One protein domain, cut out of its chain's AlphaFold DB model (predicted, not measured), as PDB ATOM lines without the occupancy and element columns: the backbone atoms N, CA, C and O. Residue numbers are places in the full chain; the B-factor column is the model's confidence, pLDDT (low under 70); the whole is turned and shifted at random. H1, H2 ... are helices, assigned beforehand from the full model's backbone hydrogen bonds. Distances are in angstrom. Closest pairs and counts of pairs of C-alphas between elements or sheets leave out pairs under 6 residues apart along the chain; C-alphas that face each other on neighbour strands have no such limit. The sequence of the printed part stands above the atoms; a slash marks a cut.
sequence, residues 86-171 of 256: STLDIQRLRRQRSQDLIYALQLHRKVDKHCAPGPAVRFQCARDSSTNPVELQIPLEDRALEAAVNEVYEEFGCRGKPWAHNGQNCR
ATOM      1  N   SER A  86     229.400 268.429 245.987       74.38
ATOM      2  CA  SER A  86     230.681 267.747 245.823       74.38
ATOM      3  C   SER A  86     230.765 267.117 244.426       74.38
ATOM      4  O   SER A  86     229.756 266.710 243.844       74.38
ATOM      5  N   THR A  87     231.971 267.005 243.871       72.50
ATOM      6  CA  THR A  87     232.206 266.331 242.579       72.50
ATOM      7  C   THR A  87     231.676 264.897 242.570       72.50
ATOM      8  O   THR A  87     231.168 264.440 241.544       72.50
ATOM      9  N   LEU A  88     231.717 264.208 243.715       69.88
ATOM     10  CA  LEU A  88     231.141 262.874 243.885       69.88
ATOM     11  C   LEU A  88     229.611 262.885 243.792       69.88
ATOM     12  O   LEU A  88     229.041 262.001 243.158       69.88
ATOM     13  N   ASP A  89     228.942 263.891 244.357       75.94
ATOM     14  CA  ASP A  89     227.485 264.023 244.252       75.94
ATOM     15  C   ASP A  89     227.060 264.340 242.818       75.94
ATOM     16  O   ASP A  89     226.092 263.774 242.319       75.94
ATOM     17  N   ILE A  90     227.829 265.170 242.106       73.75
ATOM     18  CA  ILE A  90     227.594 265.449 240.683       73.75
ATOM     19  C   ILE A  90     227.739 264.168 239.852       73.75
ATOM     20  O   ILE A  90     226.890 263.878 239.010       73.75
ATOM     21  N   GLN A  91     228.781 263.369 240.095       71.88
ATOM     22  CA  GLN A  91     228.970 262.088 239.408       71.88
ATOM     23  C   GLN A  91     227.857 261.084 239.734       71.88
ATOM     24  O   GLN A  91     227.385 260.391 238.832       71.88
ATOM     25  N   ARG A  92     227.406 261.024 240.993       76.31
ATOM     26  CA  ARG A  92     226.265 260.193 241.407       76.31
ATOM     27  C   ARG A  92     224.986 260.606 240.692       76.31
ATOM     28  O   ARG A  92     224.331 259.752 240.114       76.31
ATOM     29  N   LEU A  93     224.683 261.901 240.655       72.38
ATOM     30  CA  LEU A  93     223.512 262.426 239.951       72.38
ATOM     31  C   LEU A  93     223.572 262.142 238.446       72.38
ATOM     32  O   LEU A  93     222.562 261.768 237.861       72.38
ATOM     33  N   ARG A  94     224.747 262.266 237.813       68.75
ATOM     34  CA  ARG A  94     224.931 261.896 236.397       68.75
ATOM     35  C   ARG A  94     224.658 260.412 236.158       68.75
ATOM     36  O   ARG A  94     223.967 260.076 235.201       68.75
ATOM     37  N   ARG A  95     225.159 259.533 237.036       71.31
ATOM     38  CA  ARG A  95     224.882 258.088 236.964       71.31
ATOM     39  C   ARG A  95     223.399 257.790 237.157       71.31
ATOM     40  O   ARG A  95     222.851 257.035 236.365       71.31
ATOM     41  N   GLN A  96     222.756 258.431 238.131       79.00
ATOM     42  CA  GLN A  96     221.326 258.262 238.378       79.00
ATOM     43  C   GLN A  96     220.509 258.630 237.135       79.00
ATOM     44  O   GLN A  96     219.797 257.784 236.614       79.00
ATOM     45  N   ARG A  97     220.732 259.819 236.554       72.44
ATOM     46  CA  ARG A  97     220.038 260.239 235.321       72.44
ATOM     47  C   ARG A  97     220.248 259.266 234.160       72.44
ATOM     48  O   ARG A  97     219.317 258.997 233.411       72.44
ATOM     49  N   SER A  98     221.466 258.738 234.000       70.94
ATOM     50  CA  SER A  98     221.741 257.753 232.945       70.94
ATOM     51  C   SER A  98     220.985 256.441 233.160       70.94
ATOM     52  O   SER A  98     220.518 255.841 232.198       70.94
ATOM     53  N   GLN A  99     220.827 256.015 234.415       77.25
ATOM     54  CA  GLN A  99     220.076 254.812 234.774       77.25
ATOM     55  C   GLN A  99     218.573 255.023 234.580       77.25
ATOM     56  O   GLN A  99     217.915 254.152 234.017       77.25
ATOM     57  N   ASP A 100     218.056 256.196 234.951       80.94
ATOM     58  CA  ASP A 100     216.650 256.566 234.767       80.94
ATOM     59  C   ASP A 100     216.271 256.597 233.275       80.94
ATOM     60  O   ASP A 100     215.220 256.091 232.888       80.94
ATOM     61  N   LEU A 101     217.157 257.112 232.411       77.75
ATOM     62  CA  LEU A 101     216.950 257.112 230.959       77.75
ATOM     63  C   LEU A 101     216.896 255.685 230.389       77.75
ATOM     64  O   LEU A 101     216.017 255.362 229.592       77.75
ATOM     65  N   ILE A 102     217.827 254.819 230.802       82.31
ATOM     66  CA  ILE A 102     217.848 253.413 230.373       82.31
ATOM     67  C   ILE A 102     216.557 252.713 230.802       82.31
ATOM     68  O   ILE A 102     215.970 251.968 230.019       82.31
ATOM     69  N   TYR A 103     216.106 252.980 232.023       83.56
ATOM     70  CA  TYR A 103     214.873 252.428 232.559       83.56
ATOM     71  C   TYR A 103     213.639 252.898 231.776       83.56
ATOM     72  O   TYR A 103     212.815 252.077 231.372       83.56
ATOM     73  N   ALA A 104     213.544 254.196 231.475       83.12
ATOM     74  CA  ALA A 104     212.466 254.749 230.660       83.12
ATOM     75  C   ALA A 104     212.430 254.128 229.251       83.12
ATOM     76  O   ALA A 104     211.366 253.743 228.771       83.12
ATOM     77  N   LEU A 105     213.593 253.942 228.617       83.81
ATOM     78  CA  LEU A 105     213.706 253.277 227.314       83.81
ATOM     79  C   LEU A 105     213.253 251.811 227.360       83.81
ATOM     80  O   LEU A 105     212.624 251.319 226.424       83.81
ATOM     81  N   GLN A 106     213.570 251.095 228.439       85.69
ATOM     82  CA  GLN A 106     213.115 249.717 228.633       85.69
ATOM     83  C   GLN A 106     211.597 249.641 228.803       85.69
ATOM     84  O   GLN A 106     210.971 248.769 228.200       85.69
ATOM     85  N   LEU A 107     211.010 250.561 229.575       85.94
ATOM     86  CA  LEU A 107     209.563 250.661 229.738       85.94
ATOM     87  C   LEU A 107     208.889 250.957 228.394       85.94
ATOM     88  O   LEU A 107     207.967 250.248 228.010       85.94
ATOM     89  N   HIS A 108     209.399 251.930 227.638       84.44
ATOM     90  CA  HIS A 108     208.851 252.310 226.337       84.44
ATOM     91  C   HIS A 108     208.844 251.146 225.337       84.44
ATOM     92  O   HIS A 108     207.823 250.864 224.721       84.44
ATOM     93  N   ARG A 109     209.923 250.352 225.281       85.88
ATOM     94  CA  ARG A 109     209.963 249.120 224.467       85.88
ATOM     95  C   ARG A 109     208.876 248.112 224.835       85.88
ATOM     96  O   ARG A 109     208.495 247.299 223.996       85.88
ATOM     97  N   LYS A 110     208.427 248.086 226.092       86.75
ATOM     98  CA  LYS A 110     207.301 247.246 226.514       86.75
ATOM     99  C   LYS A 110     205.971 247.873 226.120       86.75
ATOM    100  O   LYS A 110     205.103 247.138 225.663       86.75
ATOM    101  N   VAL A 111     205.825 249.193 226.221       86.00
ATOM    102  CA  VAL A 111     204.645 249.909 225.705       86.00
ATOM    103  C   VAL A 111     204.455 249.618 224.218       86.00
ATOM    104  O   VAL A 111     203.367 249.217 223.820       86.00
ATOM    105  N   ASP A 112     205.523 249.681 223.421       83.50
ATOM    106  CA  ASP A 112     205.479 249.381 221.986       83.50
ATOM    107  C   ASP A 112     204.983 247.962 221.696       83.50
ATOM    108  O   ASP A 112     204.222 247.751 220.756       83.50
ATOM    109  N   LYS A 113     205.355 246.974 222.521       84.94
ATOM    110  CA  LYS A 113     204.851 245.597 222.382       84.94
ATOM    111  C   LYS A 113     203.344 245.498 222.619       84.94
ATOM    112  O   LYS A 113     202.693 244.689 221.964       84.94
ATOM    113  N   HIS A 114     202.810 246.284 223.552       82.06
ATOM    114  CA  HIS A 114     201.382 246.306 223.879       82.06
ATOM    115  C   HIS A 114     200.573 247.169 222.903       82.06
ATOM    116  O   HIS A 114     199.403 246.884 222.662       82.06
ATOM    117  N   CYS A 115     201.197 248.203 222.332       72.31
ATOM    118  CA  CYS A 115     200.598 249.100 221.349       72.31
ATOM    119  C   CYS A 115     200.632 248.510 219.927       72.31
ATOM    120  O   CYS A 115     199.724 248.747 219.127       72.31
ATOM    121  N   ALA A 116     201.646 247.696 219.605       68.31
ATOM    122  CA  ALA A 116     201.732 247.009 218.324       68.31
ATOM    123  C   ALA A 116     200.469 246.159 218.100       68.31
ATOM    124  O   ALA A 116     200.105 245.354 218.964       68.31
ATOM    125  N   PRO A 117     199.797 246.285 216.940       56.19
ATOM    126  CA  PRO A 117     198.604 245.513 216.643       56.19
ATOM    127  C   PRO A 117     198.997 244.055 216.397       56.19
ATOM    128  O   PRO A 117     199.127 243.599 215.262       56.19
ATOM    129  N   GLY A 118     199.165 243.286 217.469       50.06
ATOM    130  CA  GLY A 118     199.061 241.840 217.386       50.06
ATOM    131  C   GLY A 118     197.675 241.485 216.834       50.06
ATOM    132  O   GLY A 118     196.707 242.215 217.087       50.06
ATOM    133  N   PRO A 119     197.523 240.362 216.110       43.69
ATOM    134  CA  PRO A 119     196.222 239.943 215.593       43.69
ATOM    135  C   PRO A 119     195.154 239.905 216.699       43.69
ATOM    136  O   PRO A 119     194.008 240.229 216.431       43.69
ATOM    137  N   ALA A 120     195.527 239.624 217.952       40.62
ATOM    138  CA  ALA A 120     194.625 239.596 219.103       40.62
ATOM    139  C   ALA A 120     194.045 240.966 219.525       40.62
ATOM    140  O   ALA A 120     192.891 241.016 219.947       40.62
ATOM    141  N   VAL A 121     194.791 242.071 219.387       44.81
ATOM    142  CA  VAL A 121     194.366 243.403 219.875       44.81
ATOM    143  C   VAL A 121     193.311 244.014 218.950       44.81
ATOM    144  O   VAL A 121     192.314 244.551 219.426       44.81
ATOM    145  N   ARG A 122     193.443 243.810 217.627       34.09
ATOM    146  CA  ARG A 122     192.418 244.187 216.630       34.09
ATOM    147  C   ARG A 122     191.059 243.518 216.884       34.09
ATOM    148  O   ARG A 122     190.028 244.080 216.536       34.09
ATOM    149  N   PHE A 123     191.059 242.319 217.475       32.31
ATOM    150  CA  PHE A 123     189.838 241.589 217.827       32.31
ATOM    151  C   PHE A 123     189.244 242.004 219.181       32.31
ATOM    152  O   PHE A 123     188.051 241.794 219.380       32.31
ATOM    153  N   GLN A 124     190.029 242.571 220.103       42.62
ATOM    154  CA  GLN A 124     189.532 243.017 221.413       42.62
ATOM    155  C   GLN A 124     188.790 244.352 221.309       42.62
ATOM    156  O   GLN A 124     187.645 244.432 221.742       42.62
ATOM    157  N   CYS A 125     189.338 245.343 220.595       40.97
ATOM    158  CA  CYS A 125     188.627 246.606 220.356       40.97
ATOM    159  C   CYS A 125     187.325 246.435 219.546       40.97
ATOM    160  O   CYS A 125     186.418 247.253 219.666       40.97
ATOM    161  N   ALA A 126     187.194 245.350 218.774       40.72
ATOM    162  CA  ALA A 126     185.952 244.977 218.093       40.72
ATOM    163  C   ALA A 126     184.961 244.178 218.970       40.72
ATOM    164  O   ALA A 126     183.791 244.075 218.608       40.72
ATOM    165  N   ARG A 127     185.404 243.584 220.090       43.50
ATOM    166  CA  ARG A 127     184.561 242.794 221.014       43.50
ATOM    167  C   ARG A 127     184.046 243.594 222.207       43.50
ATOM    168  O   ARG A 127     183.024 243.211 222.767       43.50
ATOM    169  N   ASP A 128     184.681 244.709 222.547       46.00
ATOM    170  CA  ASP A 128     184.324 245.541 223.707       46.00
ATOM    171  C   ASP A 128     183.075 246.427 223.469       46.00
ATOM    172  O   ASP A 128     182.879 247.449 224.120       46.00
ATOM    173  N   SER A 129     182.176 246.037 222.559       48.44
ATOM    174  CA  SER A 129     180.915 246.743 222.279       48.44
ATOM    175  C   SER A 129     179.814 246.512 223.330       48.44
ATOM    176  O   SER A 129     178.666 246.880 223.089       48.44
ATOM    177  N   SER A 130     180.113 245.882 224.475       47.78
ATOM    178  CA  SER A 130     179.108 245.532 225.496       47.78
ATOM    179  C   SER A 130     179.441 245.934 226.938       47.78
ATOM    180  O   SER A 130     178.782 245.437 227.849       47.78
ATOM    181  N   THR A 131     180.404 246.827 227.178       48.72
ATOM    182  CA  THR A 131     180.768 247.238 228.546       48.72
ATOM    183  C   THR A 131     180.685 248.759 228.709       48.72
ATOM    184  O   THR A 131     181.031 249.506 227.804       48.72
ATOM    185  N   ASN A 132     180.121 249.173 229.849       44.84
ATOM    186  CA  ASN A 132     179.904 250.518 230.402       44.84
ATOM    187  C   ASN A 132     180.395 251.745 229.584       44.84
ATOM    188  O   ASN A 132     181.580 251.848 229.276       44.84
ATOM    189  N   PRO A 133     179.555 252.784 229.380       46.12
ATOM    190  CA  PRO A 133     179.871 253.960 228.548       46.12
ATOM    191  C   PRO A 133     181.014 254.866 229.059       46.12
ATOM    192  O   PRO A 133     181.296 255.887 228.440       46.12
ATOM    193  N   VAL A 134     181.670 254.515 230.169       51.09
ATOM    194  CA  VAL A 134     182.802 255.252 230.763       51.09
ATOM    195  C   VAL A 134     184.159 254.691 230.301       51.09
ATOM    196  O   VAL A 134     185.154 255.404 230.301       51.09
ATOM    197  N   GLU A 135     184.213 253.439 229.836       49.47
ATOM    198  CA  GLU A 135     185.462 252.753 229.449       49.47
ATOM    199  C   GLU A 135     185.892 253.054 227.995       49.47
ATOM    200  O   GLU A 135     187.006 252.747 227.579       49.47
ATOM    201  N   LEU A 136     185.028 253.738 227.233       51.38
ATOM    202  CA  LEU A 136     185.234 254.159 225.840       51.38
ATOM    203  C   LEU A 136     186.152 255.385 225.666       51.38
ATOM    204  O   LEU A 136     186.373 255.814 224.536       51.38
ATOM    205  N   GLN A 137     186.670 255.968 226.751       57.06
ATOM    206  CA  GLN A 137     187.455 257.212 226.698       57.06
ATOM    207  C   GLN A 137     188.923 257.073 227.112       57.06
ATOM    208  O   GLN A 137     189.633 258.077 227.104       57.06
ATOM    209  N   ILE A 138     189.407 255.870 227.443       64.69
ATOM    210  CA  ILE A 138     190.837 255.676 227.715       64.69
ATOM    211  C   ILE A 138     191.543 255.376 226.383       64.69
ATOM    212  O   ILE A 138     191.198 254.386 225.727       64.69
ATOM    213  N   PRO A 139     192.503 256.213 225.955       77.31
ATOM    214  CA  PRO A 139     193.240 256.016 224.712       77.31
ATOM    215  C   PRO A 139     194.054 254.711 224.774       77.31
ATOM    216  O   PRO A 139     194.457 254.248 225.848       77.31
ATOM    217  N   LEU A 140     194.281 254.088 223.614       81.81
ATOM    218  CA  LEU A 140     194.979 252.799 223.497       81.81
ATOM    219  C   LEU A 140     196.370 252.850 224.149       81.81
ATOM    220  O   LEU A 140     196.817 251.885 224.766       81.81
ATOM    221  N   GLU A 141     197.026 253.994 224.022       81.50
ATOM    222  CA  GLU A 141     198.372 254.281 224.488       81.50
ATOM    223  C   GLU A 141     198.461 254.266 226.019       81.50
ATOM    224  O   GLU A 141     199.409 253.707 226.571       81.50
ATOM    225  N   ASP A 142     197.455 254.805 226.716       84.44
ATOM    226  CA  ASP A 142     197.414 254.789 228.183       84.44
ATOM    227  C   ASP A 142     197.177 253.367 228.706       84.44
ATOM    228  O   ASP A 142     197.850 252.930 229.640       84.44
ATOM    229  N   ARG A 143     196.309 252.590 228.041       84.44
ATOM    230  CA  ARG A 143     196.102 251.166 228.368       84.44
ATOM    231  C   ARG A 143     197.382 250.349 228.166       84.44
ATOM    232  O   ARG A 143     197.717 249.504 228.996       84.44
ATOM    233  N   ALA A 144     198.104 250.599 227.073       86.12
ATOM    234  CA  ALA A 144     199.380 249.949 226.785       86.12
ATOM    235  C   ALA A 144     200.460 250.326 227.814       86.12
ATOM    236  O   ALA A 144     201.238 249.467 228.238       86.12
ATOM    237  N   LEU A 145     200.481 251.589 228.255       87.00
ATOM    238  CA  LEU A 145     201.394 252.066 229.289       87.00
ATOM    239  C   LEU A 145     201.121 251.403 230.644       87.00
ATOM    240  O   LEU A 145     202.056 250.937 231.293       87.00
ATOM    241  N   GLU A 146     199.857 251.307 231.055       87.56
ATOM    242  CA  GLU A 146     199.474 250.640 232.303       87.56
ATOM    243  C   GLU A 146     199.831 249.149 232.300       87.56
ATOM    244  O   GLU A 146     200.362 248.640 233.291       87.56
ATOM    245  N   ALA A 147     199.610 248.457 231.178       87.94
ATOM    246  CA  ALA A 147     200.003 247.060 231.017       87.94
ATOM    247  C   ALA A 147     201.525 246.876 231.154       87.94
ATOM    248  O   ALA A 147     201.979 246.023 231.918       87.94
ATOM    249  N   ALA A 148     202.315 247.732 230.499       88.56
ATOM    250  CA  ALA A 148     203.773 247.711 230.602       88.56
ATOM    251  C   ALA A 148     204.269 248.016 232.028       88.56
ATOM    252  O   ALA A 148     205.210 247.383 232.509       88.56
ATOM    253  N   VAL A 149     203.630 248.958 232.730       89.44
ATOM    254  CA  VAL A 149     203.939 249.286 234.130       89.44
ATOM    255  C   VAL A 149     203.672 248.095 235.050       89.44
ATOM    256  O   VAL A 149     204.483 247.826 235.936       89.44
ATOM    257  N   ASN A 150     202.568 247.372 234.841       89.06
ATOM    258  CA  ASN A 150     202.234 246.186 235.629       89.06
ATOM    259  C   ASN A 150     203.223 245.039 235.374       89.06
ATOM    260  O   ASN A 150     203.722 244.460 236.333       89.06
ATOM    261  N   GLU A 151     203.592 244.783 234.114       89.44
ATOM    262  CA  GLU A 151     204.613 243.785 233.758       89.44
ATOM    263  C   GLU A 151     205.948 244.082 234.458       89.44
ATOM    264  O   GLU A 151     206.566 243.211 235.067       89.44
ATOM    265  N   VAL A 152     206.392 245.340 234.411       88.12
ATOM    266  CA  VAL A 152     207.623 245.764 235.084       88.12
ATOM    267  C   VAL A 152     207.495 245.602 236.601       88.12
ATOM    268  O   VAL A 152     208.410 245.100 237.248       88.12
ATOM    269  N   TYR A 153     206.359 245.977 237.183       88.06
ATOM    270  CA  TYR A 153     206.125 245.828 238.618       88.06
ATOM    271  C   TYR A 153     206.200 244.363 239.087       88.06
ATOM    272  O   TYR A 153     206.759 244.091 240.154       88.06
ATOM    273  N   GLU A 154     205.704 243.424 238.279       89.25
ATOM    274  CA  GLU A 154     205.799 241.983 238.534       89.25
ATOM    275  C   GLU A 154     207.243 241.467 238.424       89.25
ATOM    276  O   GLU A 154     207.701 240.746 239.314       89.25
ATOM    277  N   GLU A 155     208.001 241.889 237.406       86.50
ATOM    278  CA  GLU A 155     209.421 241.527 237.245       86.50
ATOM    279  C   GLU A 155     210.288 241.978 238.427       86.50
ATOM    280  O   GLU A 155     211.195 241.260 238.854       86.50
ATOM    281  N   PHE A 156     209.992 243.149 238.996       81.88
ATOM    282  CA  PHE A 156     210.678 243.667 240.182       81.88
ATOM    283  C   PHE A 156     210.174 243.053 241.502       81.88
ATOM    284  O   PHE A 156     210.561 243.496 242.588       81.88
ATOM    285  N   GLY A 157     209.331 242.015 241.445       83.81
ATOM    286  CA  GLY A 157     208.836 241.302 242.621       83.81
ATOM    287  C   GLY A 157     207.926 242.164 243.494       83.81
ATOM    288  O   GLY A 157     208.018 242.112 244.724       83.81
ATOM    289  N   CYS A 158     207.088 242.991 242.865       79.00
ATOM    290  CA  CYS A 158     206.154 243.912 243.513       79.00
ATOM    291  C   CYS A 158     206.829 244.997 244.376       79.00
ATOM    292  O   CYS A 158     206.219 245.550 245.299       79.00
ATOM    293  N   ARG A 159     208.094 245.336 244.088       69.62
ATOM    294  CA  ARG A 159     208.852 246.381 244.793       69.62
ATOM    295  C   ARG A 159     209.100 247.575 243.876       69.62
ATOM    296  O   ARG A 159     209.843 247.463 242.914       69.62
ATOM    297  N   GLY A 160     208.523 248.724 244.231       72.38
ATOM    298  CA  GLY A 160     208.717 249.989 243.512       72.38
ATOM    299  C   GLY A 160     207.986 250.025 242.169       72.38
ATOM    300  O   GLY A 160     208.530 249.622 241.148       72.38
ATOM    301  N   LYS A 161     206.744 250.521 242.166       79.25
ATOM    302  CA  LYS A 161     205.976 250.705 240.928       79.25
ATOM    303  C   LYS A 161     206.573 251.866 240.115       79.25
ATOM    304  O   LYS A 161     206.743 252.942 240.695       79.25
ATOM    305  N   PRO A 162     206.870 251.686 238.812       80.12
ATOM    306  CA  PRO A 162     207.281 252.796 237.965       80.12
ATOM    307  C   PRO A 162     206.196 253.864 237.925       80.12
ATOM    308  O   PRO A 162     205.013 253.553 237.779       80.12
ATOM    309  N   TRP A 163     206.607 255.125 238.018       80.88
ATOM    310  CA  TRP A 163     205.705 256.239 237.778       80.88
ATOM    311  C   TRP A 163     205.778 256.630 236.304       80.88
ATOM    312  O   TRP A 163     206.795 257.135 235.836       80.88
ATOM    313  N   ALA A 164     204.700 256.363 235.575       81.12
ATOM    314  CA  ALA A 164     204.513 256.805 234.203       81.12
ATOM    315  C   ALA A 164     203.050 257.219 234.011       81.12
ATOM    316  O   ALA A 164     202.149 256.596 234.574       81.12
ATOM    317  N   HIS A 165     202.821 258.292 233.260       81.00
ATOM    318  CA  HIS A 165     201.491 258.818 232.968       81.00
ATOM    319  C   HIS A 165     201.493 259.479 231.587       81.00
ATOM    320  O   HIS A 165     202.558 259.871 231.111       81.00
ATOM    321  N   ASN A 166     200.312 259.630 230.983       80.50
ATOM    322  CA  ASN A 166     200.129 260.227 229.659       80.50
ATOM    323  C   ASN A 166     200.908 259.492 228.548       80.50
ATOM    324  O   ASN A 166     201.835 260.027 227.935       80.50
ATOM    325  N   GLY A 167     200.518 258.244 228.288       75.44
ATOM    326  CA  GLY A 167     201.068 257.394 227.234       75.44
ATOM    327  C   GLY A 167     200.893 257.968 225.828       75.44
ATOM    328  O   GLY A 167     201.674 257.630 224.944       75.44
ATOM    329  N   GLN A 168     199.963 258.905 225.618       76.25
ATOM    330  CA  GLN A 168     199.827 259.617 224.340       76.25
ATOM    331  C   GLN A 168     201.117 260.354 223.937       76.25
ATOM    332  O   GLN A 168     201.475 260.378 222.761       76.25
ATOM    333  N   ASN A 169     201.871 260.885 224.907       76.25
ATOM    334  CA  ASN A 169     203.132 261.594 224.654       76.25
ATOM    335  C   ASN A 169     204.282 260.671 224.224       76.25
ATOM    336  O   ASN A 169     205.341 261.151 223.827       76.25
ATOM    337  N   CYS A 170     204.113 259.352 224.333       72.75
ATOM    338  CA  CYS A 170     205.090 258.377 223.853       72.75
ATOM    339  C   CYS A 170     205.007 258.166 222.333       72.75
ATOM    340  O   CYS A 170     205.869 257.504 221.765       72.75
ATOM    341  N   ARG A 171     204.000 258.719 221.650       73.75
ATOM    342  CA  ARG A 171     203.884 258.585 220.200       73.75
ATOM    343  C   ARG A 171     204.947 259.428 219.493       73.75
ATOM    344  O   ARG A 171     205.131 260.605 219.797       73.75
TER     345      ARG A 171
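AT A GLANCE: This is residues 86 to 171 of the 256 residues of the protein "Glyco_trans_2-like domain-containing protein" of Peniophora sp. CONT (UniProt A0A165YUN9). A long helix, H1, meets H3 near its last residues in a V, with the short H4 on H3; residues 86 to 102 stick out at one end, and a loose loop with H2 makes the other. The printed part has 86 residues with four named helices, H1 to H4 in chain order, and no named strand: all helix. It is loose, radius of gyration of the C-alphas 16.8 A, spanning 59 by 25 by 22 A.

IN THESE COORDINATES: H1, residues 87 to 115, runs 41.8 A from C-alpha 87 at (232.206, 266.331, 242.579). H3, residues 140 to 155, runs 22.9 A. H2 is residues 119 to 124, 9.4 A; H4, residues 167 to 170, 5.3 A, ends at (205.090, 258.377, 223.853).

HOW THE PARTS SIT: H1, with residues 107 to 115 alone, touches H3 at a steep tilt of 61 degrees, opposite ways; the closest C-alphas, His 114 and Ala 144, are 5.1 A apart. H3, with residues 141 to 145 alone, touches H4, closest C-alphas Asp 142 and Gly 167, 4.6 A. H2 touches no helix. Every O i to N i+4 pair is within hydrogen-bond range in H1 and H3, 1 of 2 in H2; H4 is too short for one.

THE WHOLE: The printed part has no cut. The links H2 to H3 and H3 to H4 are long. Residues 116 to 138 are among those under pLDDT 70.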